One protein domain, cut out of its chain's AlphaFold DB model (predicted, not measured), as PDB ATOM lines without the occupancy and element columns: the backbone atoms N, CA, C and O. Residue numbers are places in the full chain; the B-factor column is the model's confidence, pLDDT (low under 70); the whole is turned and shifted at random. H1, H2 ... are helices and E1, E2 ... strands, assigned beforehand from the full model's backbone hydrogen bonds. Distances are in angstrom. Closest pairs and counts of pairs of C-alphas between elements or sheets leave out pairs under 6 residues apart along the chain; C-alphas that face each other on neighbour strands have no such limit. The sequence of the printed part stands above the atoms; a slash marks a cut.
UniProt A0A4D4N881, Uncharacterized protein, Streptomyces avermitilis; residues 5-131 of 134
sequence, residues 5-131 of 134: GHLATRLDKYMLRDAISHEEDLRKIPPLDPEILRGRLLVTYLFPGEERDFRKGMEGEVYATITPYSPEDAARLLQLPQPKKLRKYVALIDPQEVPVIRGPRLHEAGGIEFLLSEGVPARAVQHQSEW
ATOM      1  N   GLY A   5      61.108  -5.361 -22.995       74.69
ATOM      2  CA  GLY A   5      60.326  -4.211 -23.444       74.69
ATOM      3  C   GLY A   5      61.199  -3.068 -23.965       74.69
ATOM      4  O   GLY A   5      60.912  -2.501 -25.010       74.69
ATOM      5  N   HIS A   6      62.328  -2.779 -23.312       75.94
ATOM      6  CA  HIS A   6      63.250  -1.736 -23.769       75.94
ATOM      7  C   HIS A   6      63.927  -2.085 -25.107       75.94
ATOM      8  O   HIS A   6      64.147  -1.207 -25.944       75.94
ATOM      9  N   LEU A   7      64.262  -3.362 -25.332       80.06
ATOM     10  CA  LEU A   7      64.789  -3.819 -26.622       80.06
ATOM     11  C   LEU A   7      63.722  -3.711 -27.720       80.06
ATOM     12  O   LEU A   7      64.013  -3.205 -28.804       80.06
ATOM     13  N   ALA A   8      62.497  -4.145 -27.424       82.31
ATOM     14  CA  ALA A   8      61.378  -4.086 -28.354       82.31
ATOM     15  C   ALA A   8      61.040  -2.636 -28.740       82.31
ATOM     16  O   ALA A   8      61.002  -2.335 -29.932       82.31
ATOM     17  N   THR A   9      60.988  -1.697 -27.782       83.44
ATOM     18  CA  THR A   9      60.791  -0.275 -28.115       83.44
ATOM     19  C   THR A   9      61.890   0.253 -29.033       83.44
ATOM     20  O   THR A   9      61.634   1.074 -29.912       83.44
ATOM     21  N   ARG A  10      63.148  -0.175 -28.853       85.62
ATOM     22  CA  ARG A  10      64.237   0.277 -29.733       85.62
ATOM     23  C   ARG A  10      64.020  -0.185 -31.170       85.62
ATOM     24  O   ARG A  10      64.251   0.611 -32.074       85.62
ATOM     25  N   LEU A  11      63.583  -1.425 -31.377       85.06
ATOM     26  CA  LEU A  11      63.238  -1.935 -32.708       85.06
ATOM     27  C   LEU A  11      62.058  -1.161 -33.297       85.06
ATOM     28  O   LEU A  11      62.141  -0.666 -34.420       85.06
ATOM     29  N   ASP A  12      61.015  -0.961 -32.500       87.94
ATOM     30  CA  ASP A  12      59.828  -0.210 -32.894       87.94
ATOM     31  C   ASP A  12      60.149   1.235 -33.277       87.94
ATOM     32  O   ASP A  12      59.645   1.742 -34.280       87.94
ATOM     33  N   LYS A  13      61.066   1.875 -32.545       86.69
ATOM     34  CA  LYS A  13      61.570   3.212 -32.857       86.69
ATOM     35  C   LYS A  13      62.240   3.266 -34.228       86.69
ATOM     36  O   LYS A  13      62.074   4.248 -34.943       86.69
ATOM     37  N   TYR A  14      63.012   2.242 -34.592       86.69
ATOM     38  CA  TYR A  14      63.635   2.181 -35.916       86.69
ATOM     39  C   TYR A  14      62.608   1.952 -37.024       86.69
ATOM     40  O   TYR A  14      62.730   2.557 -38.085       86.69
ATOM     41  N   MET A  15      61.592   1.124 -36.778       86.19
ATOM     42  CA  MET A  15      60.545   0.837 -37.762       86.19
ATOM     43  C   MET A  15      59.610   2.025 -38.009       86.19
ATOM     44  O   MET A  15      59.142   2.208 -39.127       86.19
ATOM     45  N   LEU A  16      59.347   2.824 -36.973       87.88
ATOM     46  CA  LEU A  16      58.446   3.977 -37.020       87.88
ATOM     47  C   LEU A  16      59.165   5.313 -37.203       87.88
ATOM     48  O   LEU A  16      58.534   6.354 -37.054       87.88
ATOM     49  N   ARG A  17      60.473   5.303 -37.475       80.38
ATOM     50  CA  ARG A  17      61.354   6.473 -37.361       80.38
ATOM     51  C   ARG A  17      60.787   7.748 -37.989       80.38
ATOM     52  O   ARG A  17      60.854   8.794 -37.354       80.38
ATOM     53  N   ASP A  18      60.217   7.641 -39.185       84.94
ATOM     54  CA  ASP A  18      59.713   8.791 -39.946       84.94
ATOM     55  C   ASP A  18      58.313   9.255 -39.498       84.94
ATOM     56  O   ASP A  18      57.867  10.332 -39.878       84.94
ATOM     57  N   ALA A  19      57.629   8.457 -38.674       87.06
ATOM     58  CA  ALA A  19      56.300   8.741 -38.135       87.06
ATOM     59  C   ALA A  19      56.325   9.233 -36.676       87.06
ATOM     60  O   ALA A  19      55.303   9.698 -36.177       87.06
ATOM     61  N   ILE A  20      57.457   9.121 -35.967       89.38
ATOM     62  CA  ILE A  20      57.544   9.529 -34.557       89.38
ATOM     63  C   ILE A  20      57.418  11.044 -34.437       89.38
ATOM     64  O   ILE A  20      58.251  11.801 -34.929       89.38
ATOM     65  N   SER A  21      56.393  11.467 -33.705       88.81
ATOM     66  CA  SER A  21      56.191  12.855 -33.326       88.81
ATOM     67  C   SER A  21      56.909  13.188 -32.018       88.81
ATOM     68  O   SER A  21      57.013  12.363 -31.105       88.81
ATOM     69  N   HIS A  22      57.357  14.439 -31.929       84.12
ATOM     70  CA  HIS A  22      57.909  15.060 -30.724       84.12
ATOM     71  C   HIS A  22      56.891  15.942 -29.986       84.12
ATOM     72  O   HIS A  22      57.241  16.582 -29.001       84.12
ATOM     73  N   GLU A  23      55.648  16.003 -30.468       88.81
ATOM     74  CA  GLU A  23      54.579  16.739 -29.801       88.81
ATOM     75  C   GLU A  23      54.250  16.103 -28.444       88.81
ATOM     76  O   GLU A  23      54.094  14.884 -28.326       88.81
ATOM     77  N   GLU A  24      54.134  16.943 -27.417       84.62
ATOM     78  CA  GLU A  24      53.866  16.490 -26.054       84.62
ATOM     79  C   GLU A  24      52.425  16.006 -25.906       84.62
ATOM     80  O   GLU A  24      52.180  15.015 -25.223       84.62
ATOM     81  N   ASP A  25      51.470  16.665 -26.562       88.25
ATOM     82  CA  ASP A  25      50.061  16.287 -26.508       88.25
ATOM     83  C   ASP A  25      49.662  15.433 -27.720       88.25
ATOM     84  O   ASP A  25      49.513  15.933 -28.837       88.25
ATOM     85  N   LEU A  26      49.407  14.139 -27.490       89.75
ATOM     86  CA  LEU A  26      48.947  13.199 -28.522       89.75
ATOM     87  C   LEU A  26      47.707  13.695 -29.283       89.75
ATOM     88  O   LEU A  26      47.543  13.356 -30.452       89.75
ATOM     89  N   ARG A  27      46.856  14.529 -28.668       91.44
ATOM     90  CA  ARG A  27      45.655  15.089 -29.313       91.44
ATOM     91  C   ARG A  27      45.978  16.056 -30.447       91.44
ATOM     92  O   ARG A  27      45.172  16.213 -31.362       91.44
ATOM     93  N   LYS A  28      47.147  16.696 -30.398       92.12
ATOM     94  CA  LYS A  28      47.612  17.641 -31.421       92.12
ATOM     95  C   LYS A  28      48.309  16.948 -32.588       92.12
ATOM     96  O   LYS A  28      48.469  17.558 -33.643       92.12
ATOM     97  N   ILE A  29      48.694  15.681 -32.428       92.44
ATOM     98  CA  ILE A  29      49.276  14.893 -33.515       92.44
ATOM     99  C   ILE A  29      48.170  14.587 -34.535       92.44
ATOM    100  O   ILE A  29      47.081  14.168 -34.125       92.44
ATOM    101  N   PRO A  30      48.402  14.796 -35.846       93.44
ATOM    102  CA  PRO A  30      47.446  14.428 -36.885       93.44
ATOM    103  C   PRO A  30      47.050  12.946 -36.809       93.44
ATOM    104  O   PRO A  30      47.835  12.134 -36.312       93.44
ATOM    105  N   PRO A  31      45.859  12.570 -37.308       94.75
ATOM    106  CA  PRO A  31      45.505  11.167 -37.462       94.75
ATOM    107  C   PRO A  31      46.578  10.401 -38.246       94.75
ATOM    108  O   PRO A  31      47.049  10.859 -39.288       94.75
ATOM    109  N   LEU A  32      46.965   9.249 -37.712       94.31
ATOM    110  CA  LEU A  32      47.929   8.326 -38.283       94.31
ATOM    111  C   LEU A  32      47.220   7.392 -39.265       94.31
ATOM    112  O   LEU A  32      46.164   6.853 -38.943       94.31
ATOM    113  N   ASP A  33      47.844   7.146 -40.415       93.56
ATOM    114  CA  ASP A  33      47.445   6.065 -41.315       93.56
ATOM    115  C   ASP A  33      47.810   4.696 -40.693       93.56
ATOM    116  O   ASP A  33      49.001   4.439 -40.459       93.56
ATOM    117  N   PRO A  34      46.832   3.808 -40.415       91.62
ATOM    118  CA  PRO A  34      47.080   2.477 -39.862       91.62
ATOM    119  C   PRO A  34      48.073   1.625 -40.669       91.62
ATOM    120  O   PRO A  34      48.760   0.784 -40.082       91.62
ATOM    121  N   GLU A  35      48.231   1.862 -41.976       90.88
ATOM    122  CA  GLU A  35      49.188   1.137 -42.829       90.88
ATOM    123  C   GLU A  35      50.641   1.281 -42.355       90.88
ATOM    124  O   GLU A  35      51.457   0.362 -42.497       90.88
ATOM    125  N   ILE A  36      50.972   2.393 -41.688       90.62
ATOM    126  CA  ILE A  36      52.297   2.626 -41.091       90.62
ATOM    127  C   ILE A  36      52.635   1.549 -40.046       90.62
ATOM    128  O   ILE A  36      53.809   1.225 -39.834       90.62
ATOM    129  N   LEU A  37      51.622   0.949 -39.413       89.94
ATOM    130  CA  LEU A  37      51.794  -0.097 -38.408       89.94
ATOM    131  C   LEU A  37      52.056  -1.483 -39.012       89.94
ATOM    132  O   LEU A  37      52.468  -2.372 -38.265       89.94
ATOM    133  N   ARG A  38      51.902  -1.658 -40.335       89.00
ATOM    134  CA  ARG A  38      52.240  -2.880 -41.096       89.00
ATOM    135  C   ARG A  38      51.618  -4.157 -40.517       89.00
ATOM    136  O   ARG A  38      52.303  -5.161 -40.333       89.00
ATOM    137  N   GLY A  39      50.330  -4.095 -40.183       87.81
ATOM    138  CA  GLY A  39      49.569  -5.228 -39.640       87.81
ATOM    139  C   GLY A  39      49.854  -5.557 -38.170       87.81
ATOM    140  O   GLY A  39      49.410  -6.591 -37.679       87.81
ATOM    141  N   ARG A  40      50.600  -4.710 -37.449       90.38
ATOM    142  CA  ARG A  40      50.810  -4.890 -36.008       90.38
ATOM    143  C   ARG A  40      49.603  -4.419 -35.215       90.38
ATOM    144  O   ARG A  40      49.043  -3.363 -35.492       90.38
ATOM    145  N   LEU A  41      49.276  -5.188 -34.185       93.38
ATOM    146  CA  LEU A  41      48.222  -4.857 -33.238       93.38
ATOM    147  C   LEU A  41      48.702  -3.796 -32.249       93.38
ATOM    148  O   LEU A  41      49.884  -3.720 -31.905       93.38
ATOM    149  N   LEU A  42      47.752  -3.007 -31.768       94.25
ATOM    150  CA  LEU A  42      47.942  -2.123 -30.633       94.25
ATOM    151  C   LEU A  42      47.582  -2.863 -29.343       94.25
ATOM    152  O   LEU A  42      46.651  -3.659 -29.293       94.25
ATOM    153  N   VAL A  43      48.323  -2.577 -28.288       93.25
ATOM    154  CA  VAL A  43      48.183  -3.117 -26.944       93.25
ATOM    155  C   VAL A  43      47.709  -1.987 -26.048       93.25
ATOM    156  O   VAL A  43      48.368  -0.952 -25.943       93.25
ATOM    157  N   THR A  44      46.584  -2.188 -25.375       91.69
ATOM    158  CA  THR A  44      46.167  -1.333 -24.262       91.69
ATOM    159  C   THR A  44      46.146  -2.137 -22.972       91.69
ATOM    160  O   THR A  44      45.922  -3.349 -22.986       91.69
ATOM    161  N   TYR A  45      46.391  -1.457 -21.858       89.81
ATOM    162  CA  TYR A  45      46.467  -2.055 -20.535       89.81
ATOM    163  C   TYR A  45      45.223  -1.681 -19.735       89.81
ATOM    164  O   TYR A  45      44.896  -0.500 -19.605       89.81
ATOM    165  N   LEU A  46      44.580  -2.685 -19.149       88.50
ATOM    166  CA  LEU A  46      43.278  -2.575 -18.503       88.50
ATOM    167  C   LEU A  46      43.364  -2.911 -17.009       88.50
ATOM    168  O   LEU A  46      44.172  -3.743 -16.564       88.50
ATOM    169  N   PHE A  47      42.524  -2.251 -16.218       86.06
ATOM    170  CA  PHE A  47      42.289  -2.606 -14.823       86.06
ATOM    171  C   PHE A  47      41.396  -3.848 -14.709       86.06
ATOM    172  O   PHE A  47      40.640  -4.158 -15.629       86.06
ATOM    173  N   PRO A  48      41.444  -4.557 -13.565       83.06
ATOM    174  CA  PRO A  48      40.495  -5.631 -13.293       83.06
ATOM    175  C   PRO A  48      39.041  -5.150 -13.404       83.06
ATOM    176  O   PRO A  48      38.660  -4.181 -12.747       83.06
ATOM    177  N   GLY A  49      38.239  -5.844 -14.208       81.94
ATOM    178  CA  GLY A  49      36.839  -5.541 -14.501       81.94
ATOM    179  C   GLY A  49      36.628  -4.802 -15.826       81.94
ATOM    180  O   GLY A  49      35.584  -4.989 -16.452       81.94
ATOM    181  N   GLU A  50      37.610  -4.017 -16.290       85.94
ATOM    182  CA  GLU A  50      37.505  -3.256 -17.544       85.94
ATOM    183  C   GLU A  50      37.550  -4.162 -18.779       85.94
ATOM    184  O   GLU A  50      37.026  -3.790 -19.826       85.94
ATOM    185  N   GLU A  51      38.111  -5.373 -18.680       85.12
ATOM    186  CA  GLU A  51      38.215  -6.306 -19.806       85.12
ATOM    187  C   GLU A  51      36.842  -6.656 -20.399       85.12
ATOM    188  O   GLU A  51      36.671  -6.729 -21.620       85.12
ATOM    189  N   ARG A  52      35.825  -6.791 -19.539       81.62
ATOM    190  CA  ARG A  52      34.456  -7.126 -19.954       81.62
ATOM    191  C   ARG A  52      33.794  -5.996 -20.721       81.62
ATOM    192  O   ARG A  52      33.077  -6.261 -21.688       81.62
ATOM    193  N   ASP A  53      34.016  -4.767 -20.276       82.69
ATOM    194  CA  ASP A  53      33.443  -3.582 -20.904       82.69
ATOM    195  C   ASP A  53      34.175  -3.282 -22.207       82.69
ATOM    196  O   ASP A  53      33.530  -3.124 -23.240       82.69
ATOM    197  N   PHE A  54      35.505  -3.392 -22.208       86.56
ATOM    198  CA  PHE A  54      36.320  -3.211 -23.402       86.56
ATOM    199  C   PHE A  54      35.921  -4.167 -24.534       86.56
ATOM    200  O   PHE A  54      36.004  -3.814 -25.707       86.56
ATOM    201  N   ARG A  55      35.410  -5.367 -24.211       83.50
ATOM    202  CA  ARG A  55      34.940  -6.343 -25.213       83.50
ATOM    203  C   ARG A  55      33.746  -5.841 -26.022       83.50
ATOM    204  O   ARG A  55      33.562  -6.238 -27.170       83.50
ATOM    205  N   LYS A  56      32.916  -4.991 -25.423       88.00
ATOM    206  CA  LYS A  56      31.758  -4.376 -26.085       88.00
ATOM    207  C   LYS A  56      32.153  -3.133 -26.885       88.00
ATOM    208  O   LYS A  56      31.288  -2.503 -27.487       88.00
ATOM    209  N   GLY A  57      33.446  -2.823 -26.927       88.75
ATOM    210  CA  GLY A  57      33.960  -1.536 -27.339       88.75
ATOM    211  C   GLY A  57      33.993  -0.561 -26.168       88.75
ATOM    212  O   GLY A  57      33.282  -0.710 -25.177       88.75
ATOM    213  N   MET A  58      34.850   0.439 -26.296       90.25
ATOM    214  CA  MET A  58      35.029   1.493 -25.315       90.25
ATOM    215  C   MET A  58      34.833   2.835 -26.002       90.25
ATOM    216  O   MET A  58      35.451   3.102 -27.029       90.25
ATOM    217  N   GLU A  59      33.979   3.673 -25.430       90.00
ATOM    218  CA  GLU A  59      33.844   5.065 -25.845       90.00
ATOM    219  C   GLU A  59      34.888   5.929 -25.124       90.00
ATOM    220  O   GLU A  59      35.245   5.669 -23.971       90.00
ATOM    221  N   GLY A  60      35.353   6.982 -25.794       87.88
ATOM    222  CA  GLY A  60      36.324   7.923 -25.237       87.88
ATOM    223  C   GLY A  60      37.782   7.504 -25.422       87.88
ATOM    224  O   GLY A  60      38.096   6.477 -26.008       87.88
ATOM    225  N   GLU A  61      38.695   8.351 -24.960       92.25
ATOM    226  CA  GLU A  61      40.124   8.213 -25.242       92.25
ATOM    227  C   GLU A  61      40.743   6.935 -24.661       92.25
ATOM    228  O   GLU A  61      40.694   6.699 -23.452       92.25
ATOM    229  N   VAL A  62      41.424   6.165 -25.514       92.38
ATOM    230  CA  VAL A  62      42.202   4.989 -25.102       92.38
ATOM    231  C   VAL A  62      43.666   5.173 -25.474       92.38
ATOM    232  O   VAL A  62      44.000   5.473 -26.618       92.38
ATOM    233  N   TYR A  63      44.553   4.959 -24.506       91.88
ATOM    234  CA  TYR A  63      45.997   4.967 -24.729       91.88
ATOM    235  C   TYR A  63      46.470   3.558 -25.075       91.88
ATOM    236  O   TYR A  63      46.063   2.579 -24.438       91.88
ATOM    237  N   ALA A  64      47.335   3.456 -26.078       93.62
ATOM    238  CA  ALA A  64      47.838   2.183 -26.568       93.62
ATOM    239  C   ALA A  64      49.323   2.257 -26.946       93.62
ATOM    240  O   ALA A  64      49.907   3.330 -27.078       93.62
ATOM    241  N   THR A  65      49.939   1.098 -27.129       93.94
ATOM    242  CA  THR A  65      51.322   0.933 -27.585       93.94
ATOM    243  C   THR A  65      51.405  -0.228 -28.568       93.94
ATOM    244  O   THR A  65      50.528  -1.072 -28.603       93.94
ATOM    245  N   ILE A  66      52.457  -0.306 -29.366       91.31
ATOM    246  CA  ILE A  66      52.767  -1.499 -30.176       91.31
ATOM    247  C   ILE A  66      53.699  -2.465 -29.444       91.31
ATOM    248  O   ILE A  66      53.836  -3.620 -29.839       91.31
ATOM    249  N   THR A  67      54.366  -1.984 -28.397       88.50
ATOM    250  CA  THR A  67      55.384  -2.739 -27.686       88.50
ATOM    251  C   THR A  67      54.740  -3.414 -26.475       88.50
ATOM    252  O   THR A  67      54.241  -2.719 -25.589       88.50
ATOM    253  N   PRO A  68      54.759  -4.750 -26.365       84.75
ATOM    254  CA  PRO A  68      54.297  -5.415 -25.158       84.75
ATOM    255  C   PRO A  68      55.311  -5.209 -24.023       84.75
ATOM    256  O   PRO A  68      56.428  -5.725 -24.041       84.75
ATOM    257  N   TYR A  69      54.906  -4.447 -23.017       84.56
ATOM    258  CA  TYR A  69      55.578  -4.274 -21.728       84.56
ATOM    259  C   TYR A  69      54.954  -5.154 -20.643       84.56
ATOM    260  O   TYR A  69      53.744  -5.393 -20.664       84.56
ATOM    261  N   SER A  70      55.754  -5.548 -19.645       82.69
ATOM    262  CA  SER A  70      55.204  -6.048 -18.378       82.69
ATOM    263  C   SER A  70      54.395  -4.942 -17.680       82.69
ATOM    264  O   SER A  70      54.599  -3.762 -17.984       82.69
ATOM    265  N   PRO A  71      53.513  -5.265 -16.720       80.38
ATOM    266  CA  PRO A  71      52.777  -4.254 -15.959       80.38
ATOM    267  C   PRO A  71      53.672  -3.178 -15.318       80.38
ATOM    268  O   PRO A  71      53.324  -1.996 -15.321       80.38
ATOM    269  N   GLU A  72      54.842  -3.562 -14.803       81.44
ATOM    270  CA  GLU A  72      55.815  -2.656 -14.181       81.44
ATOM    271  C   GLU A  72      56.483  -1.744 -15.211       81.44
ATOM    272  O   GLU A  72      56.635  -0.543 -14.979       81.44
ATOM    273  N   ASP A  73      56.871  -2.298 -16.361       83.25
ATOM    274  CA  ASP A  73      57.447  -1.510 -17.445       83.25
ATOM    275  C   ASP A  73      56.401  -0.584 -18.069       83.25
ATOM    276  O   ASP A  73      56.715   0.572 -18.326       83.25
ATOM    277  N   ALA A  74      55.150  -1.019 -18.235       84.06
ATOM    278  CA  ALA A  74      54.064  -0.168 -18.715       84.06
ATOM    279  C   ALA A  74      53.845   1.035 -17.781       84.06
ATOM    280  O   ALA A  74      53.743   2.167 -18.248       84.06
ATOM    281  N   ALA A  75      53.852   0.814 -16.462       81.56
ATOM    282  CA  ALA A  75      53.726   1.877 -15.462       81.56
ATOM    283  C   ALA A  75      54.898   2.879 -15.467       81.56
ATOM    284  O   ALA A  75      54.741   4.012 -15.008       81.56
ATOM    285  N   ARG A  76      56.074   2.465 -15.958       81.50
ATOM    286  CA  ARG A  76      57.303   3.272 -15.979       81.50
ATOM    287  C   ARG A  76      57.572   3.945 -17.325       81.50
ATOM    288  O   ARG A  76      58.148   5.029 -17.353       81.50
ATOM    289  N   LEU A  77      57.245   3.274 -18.426       82.75
ATOM    290  CA  LEU A  77      57.648   3.643 -19.786       82.75
ATOM    291  C   LEU A  77      56.552   4.381 -20.560       82.75
ATOM    292  O   LEU A  77      56.867   5.054 -21.540       82.75
ATOM    293  N   LEU A  78      55.293   4.263 -20.131       82.56
ATOM    294  CA  LEU A  78      54.136   4.914 -20.746       82.56
ATOM    295  C   LEU A  78      53.545   5.973 -19.807       82.56
ATOM    296  O   LEU A  78      53.652   5.866 -18.585       82.56
ATOM    297  N   GLN A  79      52.865   6.979 -20.360       79.50
ATOM    298  CA  GLN A  79      52.157   8.001 -19.576       79.50
ATOM    299  C   GLN A  79      50.696   7.592 -19.358       79.50
ATOM    300  O   GLN A  79      49.760   8.328 -19.667       79.50
ATOM    301  N   LEU A  80      50.485   6.395 -18.808       77.00
ATOM    302  CA  LEU A  80      49.136   5.900 -18.558       77.00
ATOM    303  C   LEU A  80      48.451   6.711 -17.443       77.00
ATOM    304  O   LEU A  80      49.088   7.031 -16.432       77.00
ATOM    305  N   PRO A  81      47.133   6.968 -17.539       71.12
ATOM    306  CA  PRO A  81      46.367   7.529 -16.430       71.12
ATOM    307  C   PRO A  81      46.561   6.688 -15.159       71.12
ATOM    308  O   PRO A  81      46.558   5.463 -15.222       71.12
ATOM    309  N   GLN A  82      46.711   7.298 -13.983       75.31
ATOM    310  CA  GLN A  82      46.901   6.557 -12.719       75.31
ATOM    311  C   GLN A  82      48.066   5.527 -12.770       75.31
ATOM    312  O   GLN A  82      47.846   4.339 -12.527       75.31
ATOM    313  N   PRO A  83      49.319   5.949 -13.032       70.31
ATOM    314  CA  PRO A  83      50.448   5.037 -13.280       70.31
ATOM    315  C   PRO A  83      50.818   4.159 -12.072       70.31
ATOM    316  O   PRO A  83      51.452   3.123 -12.220       70.31
ATOM    317  N   LYS A  84      50.390   4.537 -10.858       74.00
ATOM    318  CA  LYS A  84      50.623   3.764  -9.625       74.00
ATOM    319  C   LYS A  84      49.720   2.534  -9.484       74.00
ATOM    320  O   LYS A  84      49.966   1.714  -8.603       74.00
ATOM    321  N   LYS A  85      48.654   2.419 -10.282       75.12
ATOM    322  CA  LYS A  85      47.780   1.243 -10.268       75.12
ATOM    323  C   LYS A  85      48.237   0.266 -11.346       75.12
ATOM    324  O   LYS A  85      48.282   0.613 -12.525       75.12
ATOM    325  N   LEU A  86      48.543  -0.959 -10.928       72.50
ATOM    326  CA  LEU A  86      48.938  -2.024 -11.840       72.50
ATOM    327  C   LEU A  86      47.749  -2.454 -12.698       72.50
ATOM    328  O   LEU A  86      46.665  -2.747 -12.189       72.50
ATOM    329  N   ARG A  87      47.990  -2.511 -14.002       80.62
ATOM    330  CA  ARG A  87      47.063  -3.037 -14.997       80.62
ATOM    331  C   ARG A  87      47.511  -4.443 -15.340       80.62
ATOM    332  O   ARG A  87      48.625  -4.633 -15.818       80.62
ATOM    333  N   LYS A  88      46.673  -5.417 -15.002       82.88
ATOM    334  CA  LYS A  88      46.992  -6.846 -15.123       82.88
ATOM    335  C   LYS A  88      46.395  -7.484 -16.370       82.88
ATOM    336  O   LYS A  88      46.730  -8.616 -16.689       82.88
ATOM    337  N   TYR A  89      45.526  -6.765 -17.065       84.69
ATOM    338  CA  TYR A  89      44.871  -7.241 -18.271       84.69
ATOM    339  C   TYR A  89      45.371  -6.441 -19.462       84.69
ATOM    340  O   TYR A  89      45.723  -5.265 -19.329       84.69
ATOM    341  N   VAL A  90      45.386  -7.074 -20.628       89.31
ATOM    342  CA  VAL A  90      45.600  -6.375 -21.894       89.31
ATOM    343  C   VAL A  90      44.527  -6.719 -22.898       89.31
ATOM    344  O   VAL A  90      43.991  -7.828 -22.910       89.31
ATOM    345  N   ALA A  91      44.257  -5.754 -23.768       91.00
ATOM    346  CA  ALA A  91      43.503  -5.976 -24.984       91.00
ATOM    347  C   ALA A  91      44.389  -5.699 -26.199       91.00
ATOM    348  O   ALA A  91      45.149  -4.725 -26.223       91.00
ATOM    349  N   LEU A  92      44.268  -6.575 -27.192       93.25
ATOM    350  CA  LEU A  92      44.852  -6.404 -28.512       93.25
ATOM    351  C   LEU A  92      43.812  -5.787 -29.441       93.25
ATOM    352  O   LEU A  92      42.683  -6.277 -29.537       93.25
ATOM    353  N   ILE A  93      44.212  -4.719 -30.114       95.06
ATOM    354  CA  ILE A  93      43.352  -3.879 -30.934       95.06
ATOM    355  C   ILE A  93      43.899  -3.882 -32.356       95.06
ATOM    356  O   ILE A  93      45.082  -3.615 -32.574       95.06
ATOM    357  N   ASP A  94      43.034  -4.173 -33.317       95.56
ATOM    358  CA  ASP A  94      43.324  -4.015 -34.732       95.56
ATOM    359  C   ASP A  94      43.228  -2.534 -35.118       95.56
ATOM    360  O   ASP A  94      42.132  -1.967 -35.075       95.56
ATOM    361  N   PRO A  95      44.346  -1.881 -35.484       95.56
ATOM    362  CA  PRO A  95      44.329  -0.471 -35.841       95.56
ATOM    363  C   PRO A  95      43.524  -0.171 -37.114       95.56
ATOM    364  O   PRO A  95      43.081   0.962 -37.271       95.56
ATOM    365  N   GLN A  96      43.297  -1.148 -37.998       95.62
ATOM    366  CA  GLN A  96      42.513  -0.952 -39.228       95.62
ATOM    367  C   GLN A  96      41.030  -0.688 -38.941       95.62
ATOM    368  O   GLN A  96      40.324  -0.066 -39.729       95.62
ATOM    369  N   GLU A  97      40.560  -1.138 -37.779       95.81
ATOM    370  CA  GLU A  97      39.171  -1.011 -37.349       95.81
ATOM    371  C   GLU A  97      38.952   0.175 -36.395       95.81
ATOM    372  O   GLU A  97      37.823   0.416 -35.958       95.81
ATOM    373  N   VAL A  98      40.010   0.923 -36.056       95.50
ATOM    374  CA  VAL A  98      39.934   2.086 -35.163       95.50
ATOM    375  C   VAL A  98      39.717   3.367 -35.982       95.50
ATOM    376  O   VAL A  98      40.518   3.652 -36.869       95.50
ATOM    377  N   PRO A  99      38.699   4.194 -35.664       93.94
ATOM    378  CA  PRO A  99      38.381   5.387 -36.453       93.94
ATOM    379  C   PRO A  99      39.505   6.427 -36.515       93.94
ATOM    380  O   PRO A  99      39.808   6.953 -37.582       93.94
ATOM    381  N   VAL A 100      40.110   6.745 -35.363       95.81
ATOM    382  CA  VAL A 100      41.144   7.781 -35.263       95.81
ATOM    383  C   VAL A 100      42.241   7.341 -34.308       95.81
ATOM    384  O   VAL A 100      42.039   7.262 -33.094       95.81
ATOM    385  N   ILE A 101      43.426   7.119 -34.871       96.25
ATOM    386  CA  ILE A 101      44.664   6.832 -34.147       96.25
ATOM    387  C   ILE A 101      45.564   8.058 -34.252       96.25
ATOM    388  O   ILE A 101      45.716   8.617 -35.331       96.25
ATOM    389  N   ARG A 102      46.188   8.479 -33.156       95.75
ATOM    390  CA  ARG A 102      47.188   9.557 -33.126       95.75
ATOM    391  C   ARG A 102      48.477   9.052 -32.496       95.75
ATOM    392  O   ARG A 102      48.438   8.205 -31.607       95.75
ATOM    393  N   GLY A 103      49.613   9.577 -32.942       93.81
ATOM    394  CA  GLY A 103      50.951   9.074 -32.609       93.81
ATOM    395  C   GLY A 103      51.678   8.598 -33.870       93.81
ATOM    396  O   GLY A 103      51.226   8.919 -34.966       93.81
ATOM    397  N   PRO A 104      52.774   7.830 -33.754       93.75
ATOM    398  CA  PRO A 104      53.462   7.435 -32.523       93.75
ATOM    399  C   PRO A 104      54.150   8.611 -31.816       93.75
ATOM    400  O   PRO A 104      54.790   9.442 -32.456       93.75
ATOM    401  N   ARG A 105      54.091   8.644 -30.481       92.00
ATOM    402  CA  ARG A 105      54.913   9.523 -29.629       92.00
ATOM    403  C   ARG A 105      55.934   8.683 -28.871       92.00
ATOM    404  O   ARG A 105      55.562   7.686 -28.258       92.00
ATOM    405  N   LEU A 106      57.204   9.084 -28.891       88.31
ATOM    406  CA  LEU A 106      58.253   8.439 -28.096       88.31
ATOM    407  C   LEU A 106      58.427   9.165 -26.756       88.31
ATOM    408  O   LEU A 106      58.767  10.344 -26.728       88.31
ATOM    409  N   HIS A 107      58.268   8.437 -25.656       82.62
ATOM    410  CA  HIS A 107      58.559   8.911 -24.305       82.62
ATOM    411  C   HIS A 107      60.055   8.912 -24.013       82.62
ATOM    412  O   HIS A 107      60.775   8.004 -24.433       82.62
ATOM    413  N   GLU A 108      60.512   9.862 -23.194       74.19
ATOM    414  CA  GLU A 108      61.911   9.944 -22.745       74.19
ATOM    415  C   GLU A 108      62.384   8.664 -22.044       74.19
ATOM    416  O   GLU A 108      63.520   8.227 -22.227       74.19
ATOM    417  N   ALA A 109      61.487   8.013 -21.295       72.88
ATOM    418  CA  ALA A 109      61.760   6.747 -20.623       72.88
ATOM    419  C   ALA A 109      61.954   5.566 -21.601       72.88
ATOM    420  O   ALA A 109      62.501   4.531 -21.213       72.88
ATOM    421  N   GLY A 110      61.555   5.727 -22.869       76.38
ATOM    422  CA  GLY A 110      61.721   4.739 -23.931       76.38
ATOM    423  C   GLY A 110      60.477   3.899 -24.213       76.38
ATOM    424  O   GLY A 110      60.627   2.721 -24.531       76.38
ATOM    425  N   GLY A 111      59.277   4.468 -24.078       85.88
ATOM    426  CA  GLY A 111      58.012   3.858 -24.503       85.88
ATOM    427  C   GLY A 111      57.430   4.537 -25.742       85.88
ATOM    428  O   GLY A 111      57.631   5.735 -25.922       85.88
ATOM    429  N   ILE A 112      56.720   3.800 -26.601       90.81
ATOM    430  CA  ILE A 112      55.989   4.384 -27.741       90.81
ATOM    431  C   ILE A 112      54.499   4.348 -27.445       90.81
ATOM    432  O   ILE A 112      53.966   3.296 -27.100       90.81
ATOM    433  N   GLU A 113      53.829   5.480 -27.607       92.50
ATOM    434  CA  GLU A 113      52.423   5.634 -27.259       92.50
ATOM    435  C   GLU A 113      51.597   6.175 -28.423       92.50
ATOM    436  O   GLU A 113      52.058   6.994 -29.226       92.50
ATOM    437  N   PHE A 114      50.359   5.705 -28.469       94.88
ATOM    438  CA  PHE A 114      49.305   6.116 -29.376       94.88
ATOM    439  C   PHE A 114      48.066   6.496 -28.573       94.88
ATOM    440  O   PHE A 114      47.836   5.986 -27.473       94.88
ATOM    441  N   LEU A 115      47.243   7.352 -29.163       95.38
ATOM    442  CA  LEU A 115      45.941   7.741 -28.647       95.38
ATOM    443  C   LEU A 115      44.859   7.344 -29.647       95.38
ATOM    444  O   LEU A 115      44.882   7.781 -30.795       95.38
ATOM    445  N   LEU A 116      43.893   6.555 -29.195       95.62
ATOM    446  CA  LEU A 116      42.675   6.220 -29.925       95.62
ATOM    447  C   LEU A 116      41.609   7.221 -29.473       95.62
ATOM    448  O   LEU A 116      40.991   7.051 -28.421       95.62
ATOM    449  N   SER A 117      41.493   8.342 -30.191       94.19
ATOM    450  CA  SER A 117      40.823   9.541 -29.657       94.19
ATOM    451  C   SER A 117      39.296   9.465 -29.649       94.19
ATOM    452  O   SER A 117      38.656  10.228 -28.936       94.19
ATOM    453  N   GLU A 118      38.716   8.550 -30.422       94.12
ATOM    454  CA  GLU A 118      37.262   8.327 -30.489       94.12
ATOM    455  C   GLU A 118      36.839   7.018 -29.806       94.12
ATOM    456  O   GLU A 118      35.676   6.623 -29.861       94.12
ATOM    457  N   GLY A 119      37.783   6.351 -29.141       92.88
ATOM    458  CA  GLY A 119      37.581   5.045 -28.536       92.88
ATOM    459  C   GLY A 119      37.851   3.885 -29.476       92.88
ATOM    460  O   GLY A 119      38.543   4.004 -30.490       92.88
ATOM    461  N   VAL A 120      37.359   2.721 -29.067       95.06
ATOM    462  CA  VAL A 120      37.666   1.430 -29.675       95.06
ATOM    463  C   VAL A 120      36.360   0.701 -29.941       95.06
ATOM    464  O   VAL A 120      35.693   0.293 -28.989       95.06
ATOM    465  N   PRO A 121      35.957   0.515 -31.206       94.88
ATOM    466  CA  PRO A 121      34.752  -0.242 -31.501       94.88
ATOM    467  C   PRO A 121      34.967  -1.723 -31.171       94.88
ATOM    468  O   PRO A 121      36.071  -2.245 -31.307       94.88
ATOM    469  N   ALA A 122      33.898  -2.435 -30.804       92.94
ATOM    470  CA  ALA A 122      33.973  -3.852 -30.427       92.94
ATOM    471  C   ALA A 122      34.676  -4.728 -31.479       92.94
ATOM    472  O   ALA A 122      35.418  -5.641 -31.137       92.94
ATOM    473  N   ARG A 123      34.468  -4.420 -32.767       93.56
ATOM    474  CA  ARG A 123      35.077  -5.143 -33.894       93.56
ATOM    475  C   ARG A 123      36.594  -4.967 -34.007       93.56
ATOM    476  O   ARG A 123      37.240  -5.818 -34.599       93.56
ATOM    477  N   ALA A 124      37.155  -3.907 -33.426       93.81
ATOM    478  CA  ALA A 124      38.599  -3.706 -33.381       93.81
ATOM    479  C   ALA A 124      39.272  -4.569 -32.305       93.81
ATOM    480  O   ALA A 124      40.488  -4.720 -32.317       93.81
ATOM    481  N   VAL A 125      38.520  -5.140 -31.359       92.62
ATOM    482  CA  VAL A 125      39.084  -5.919 -30.251       92.62
ATOM    483  C   VAL A 125      39.304  -7.366 -30.692       92.62
ATOM    484  O   VAL A 125      38.357  -8.138 -30.821       92.62
ATOM    485  N   GLN A 126      40.566  -7.742 -30.890       85.75
ATOM    486  CA  GLN A 126      40.950  -9.059 -31.413       85.75
ATOM    487  C   GLN A 126      41.113 -10.106 -30.305       85.75
ATOM    488  O   GLN A 126      40.713 -11.261 -30.455       85.75
ATOM    489  N   HIS A 127      41.710  -9.721 -29.174       78.00
ATOM    490  CA  HIS A 127      41.968 -10.636 -28.063       78.00
ATOM    491  C   HIS A 127      42.053  -9.901 -26.727       78.00
ATOM    492  O   HIS A 127      42.458  -8.740 -26.675       78.00
ATOM    493  N   GLN A 128      41.698 -10.595 -25.646       65.88
ATOM    494  CA  GLN A 128      41.800 -10.110 -24.272       65.88
ATOM    495  C   GLN A 128      42.280 -11.250 -23.379       65.88
ATOM    496  O   GLN A 128      41.686 -12.330 -23.399       65.88
ATOM    497  N   SER A 129      43.319 -11.009 -22.587       65.94
ATOM    498  CA  SER A 129      43.828 -11.991 -21.631       65.94
ATOM    499  C   SER A 129      44.352 -11.312 -20.368       65.94
ATOM    500  O   SER A 129      44.763 -10.146 -20.381       65.94
ATOM    501  N   GLU A 130      44.348 -12.056 -19.264       65.69
ATOM    502  CA  GLU A 130      45.202 -11.725 -18.126       65.69
ATOM    503  C   GLU A 130      46.664 -11.855 -18.572       65.69
ATOM    504  O   GLU A 130      47.011 -12.764 -19.332       65.69
ATOM    505  N   TRP A 131      47.522 -10.930 -18.146       60.19
ATOM    506  CA  TRP A 131      48.965 -11.121 -18.250       60.19
ATOM    507  C   TRP A 131      49.374 -12.190 -17.236       60.19
ATOM    508  O   TRP A 131      49.762 -11.882 -16.111       60.19
TER     509      TRP A 131
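What this domain is: This is residues 5 to 131 of the 134 residues of an uncharacterized protein of Streptomyces avermitilis (UniProt A0A4D4N881). Two small three-stranded sheets meet edge to edge where E1 and E2 cross, so that their six strands form a broken row, with H1 and H3 toward opposite ends of the domain's long axis. H3 packs on the sheet E1 - E3 - E6, H1 only grazes the sheet E2 - E5 - E4, and the long unnamed stretch 16 to 33 loops round the outside on the E4 side. The printed part has 127 residues, with four named helices and six named strands in the order H1 H2 E1 H3 E2 H4 E3 E4 E5 E6; both sheets are antiparallel. The class is mixed, helices and strands, with under half of the residues in named elements. The whole is compact and rounded, with a radius of gyration of the C-alphas of 13.3 A and spans of 36 by 29 by 24 A.

How they stand to each other: Start at H1, residues 5 to 15, which only grazes the sheet of E2, residues 62 to 64, E5, residues 112 to 116, and E4, residues 101 to 106; look at the C-alphas of Thr 9 and Ile 112, their closest with E5, 6.7 A apart. H2, residues 34 to 37, has its closest C-alpha to E4 at Pro 34, 7.6 A from that of Ile 101. Next comes E1, residues 42 to 46, an edge strand antiparallel to E3, residues 89 to 93; N 44 and O 91 are 3.0 A apart, within hydrogen-bond range. The closest C-alphas of E1 and E2 are those of Thr 44 and Ala 64, 4.5 A apart. H3, residues 50 to 54, is on the sheet of E1, E3 and E6, residues 125 to 130, over E3 at a height of 7.9 A. E2 is antiparallel to E5, with N 64 and O 114 at 2.9 A. H4, residues 71 to 77, only grazes the sheet E1 E3 E6, and is close to H1 but not clearly touching, with the C-alphas of Gly 5 and Asp 73 at 7.2 A. E3 and E6 are antiparallel, with N 92 and O 127 at 2.9 A. E4 and E5 form a hairpin, with N 102 and O 115 at 2.8 A. In H1, H3 and H4 every O i to N i+4 pair is within hydrogen-bond range; H2 is too short for one.

Where its parts are: Find C-alpha 5 at (60.326, -4.211, -23.444), where H1 begins; it spans 15.2 A. E1 spans 13.0 A, E3 13.2 A, E4 15.0 A and E5 13.6 A. E6 spans 14.8 A and ends at C-alpha 130, (45.202, -11.725, -18.126).

The domain as a whole: The C-alphas farthest apart, those of Asp 18 and Gly 49, are 37.1 A apart. The printed part has no cut. The long links are H1 to H2 and H4 to E3. Mean pLDDT of the printed part is 86.8; residues 128 to 131 are under 70.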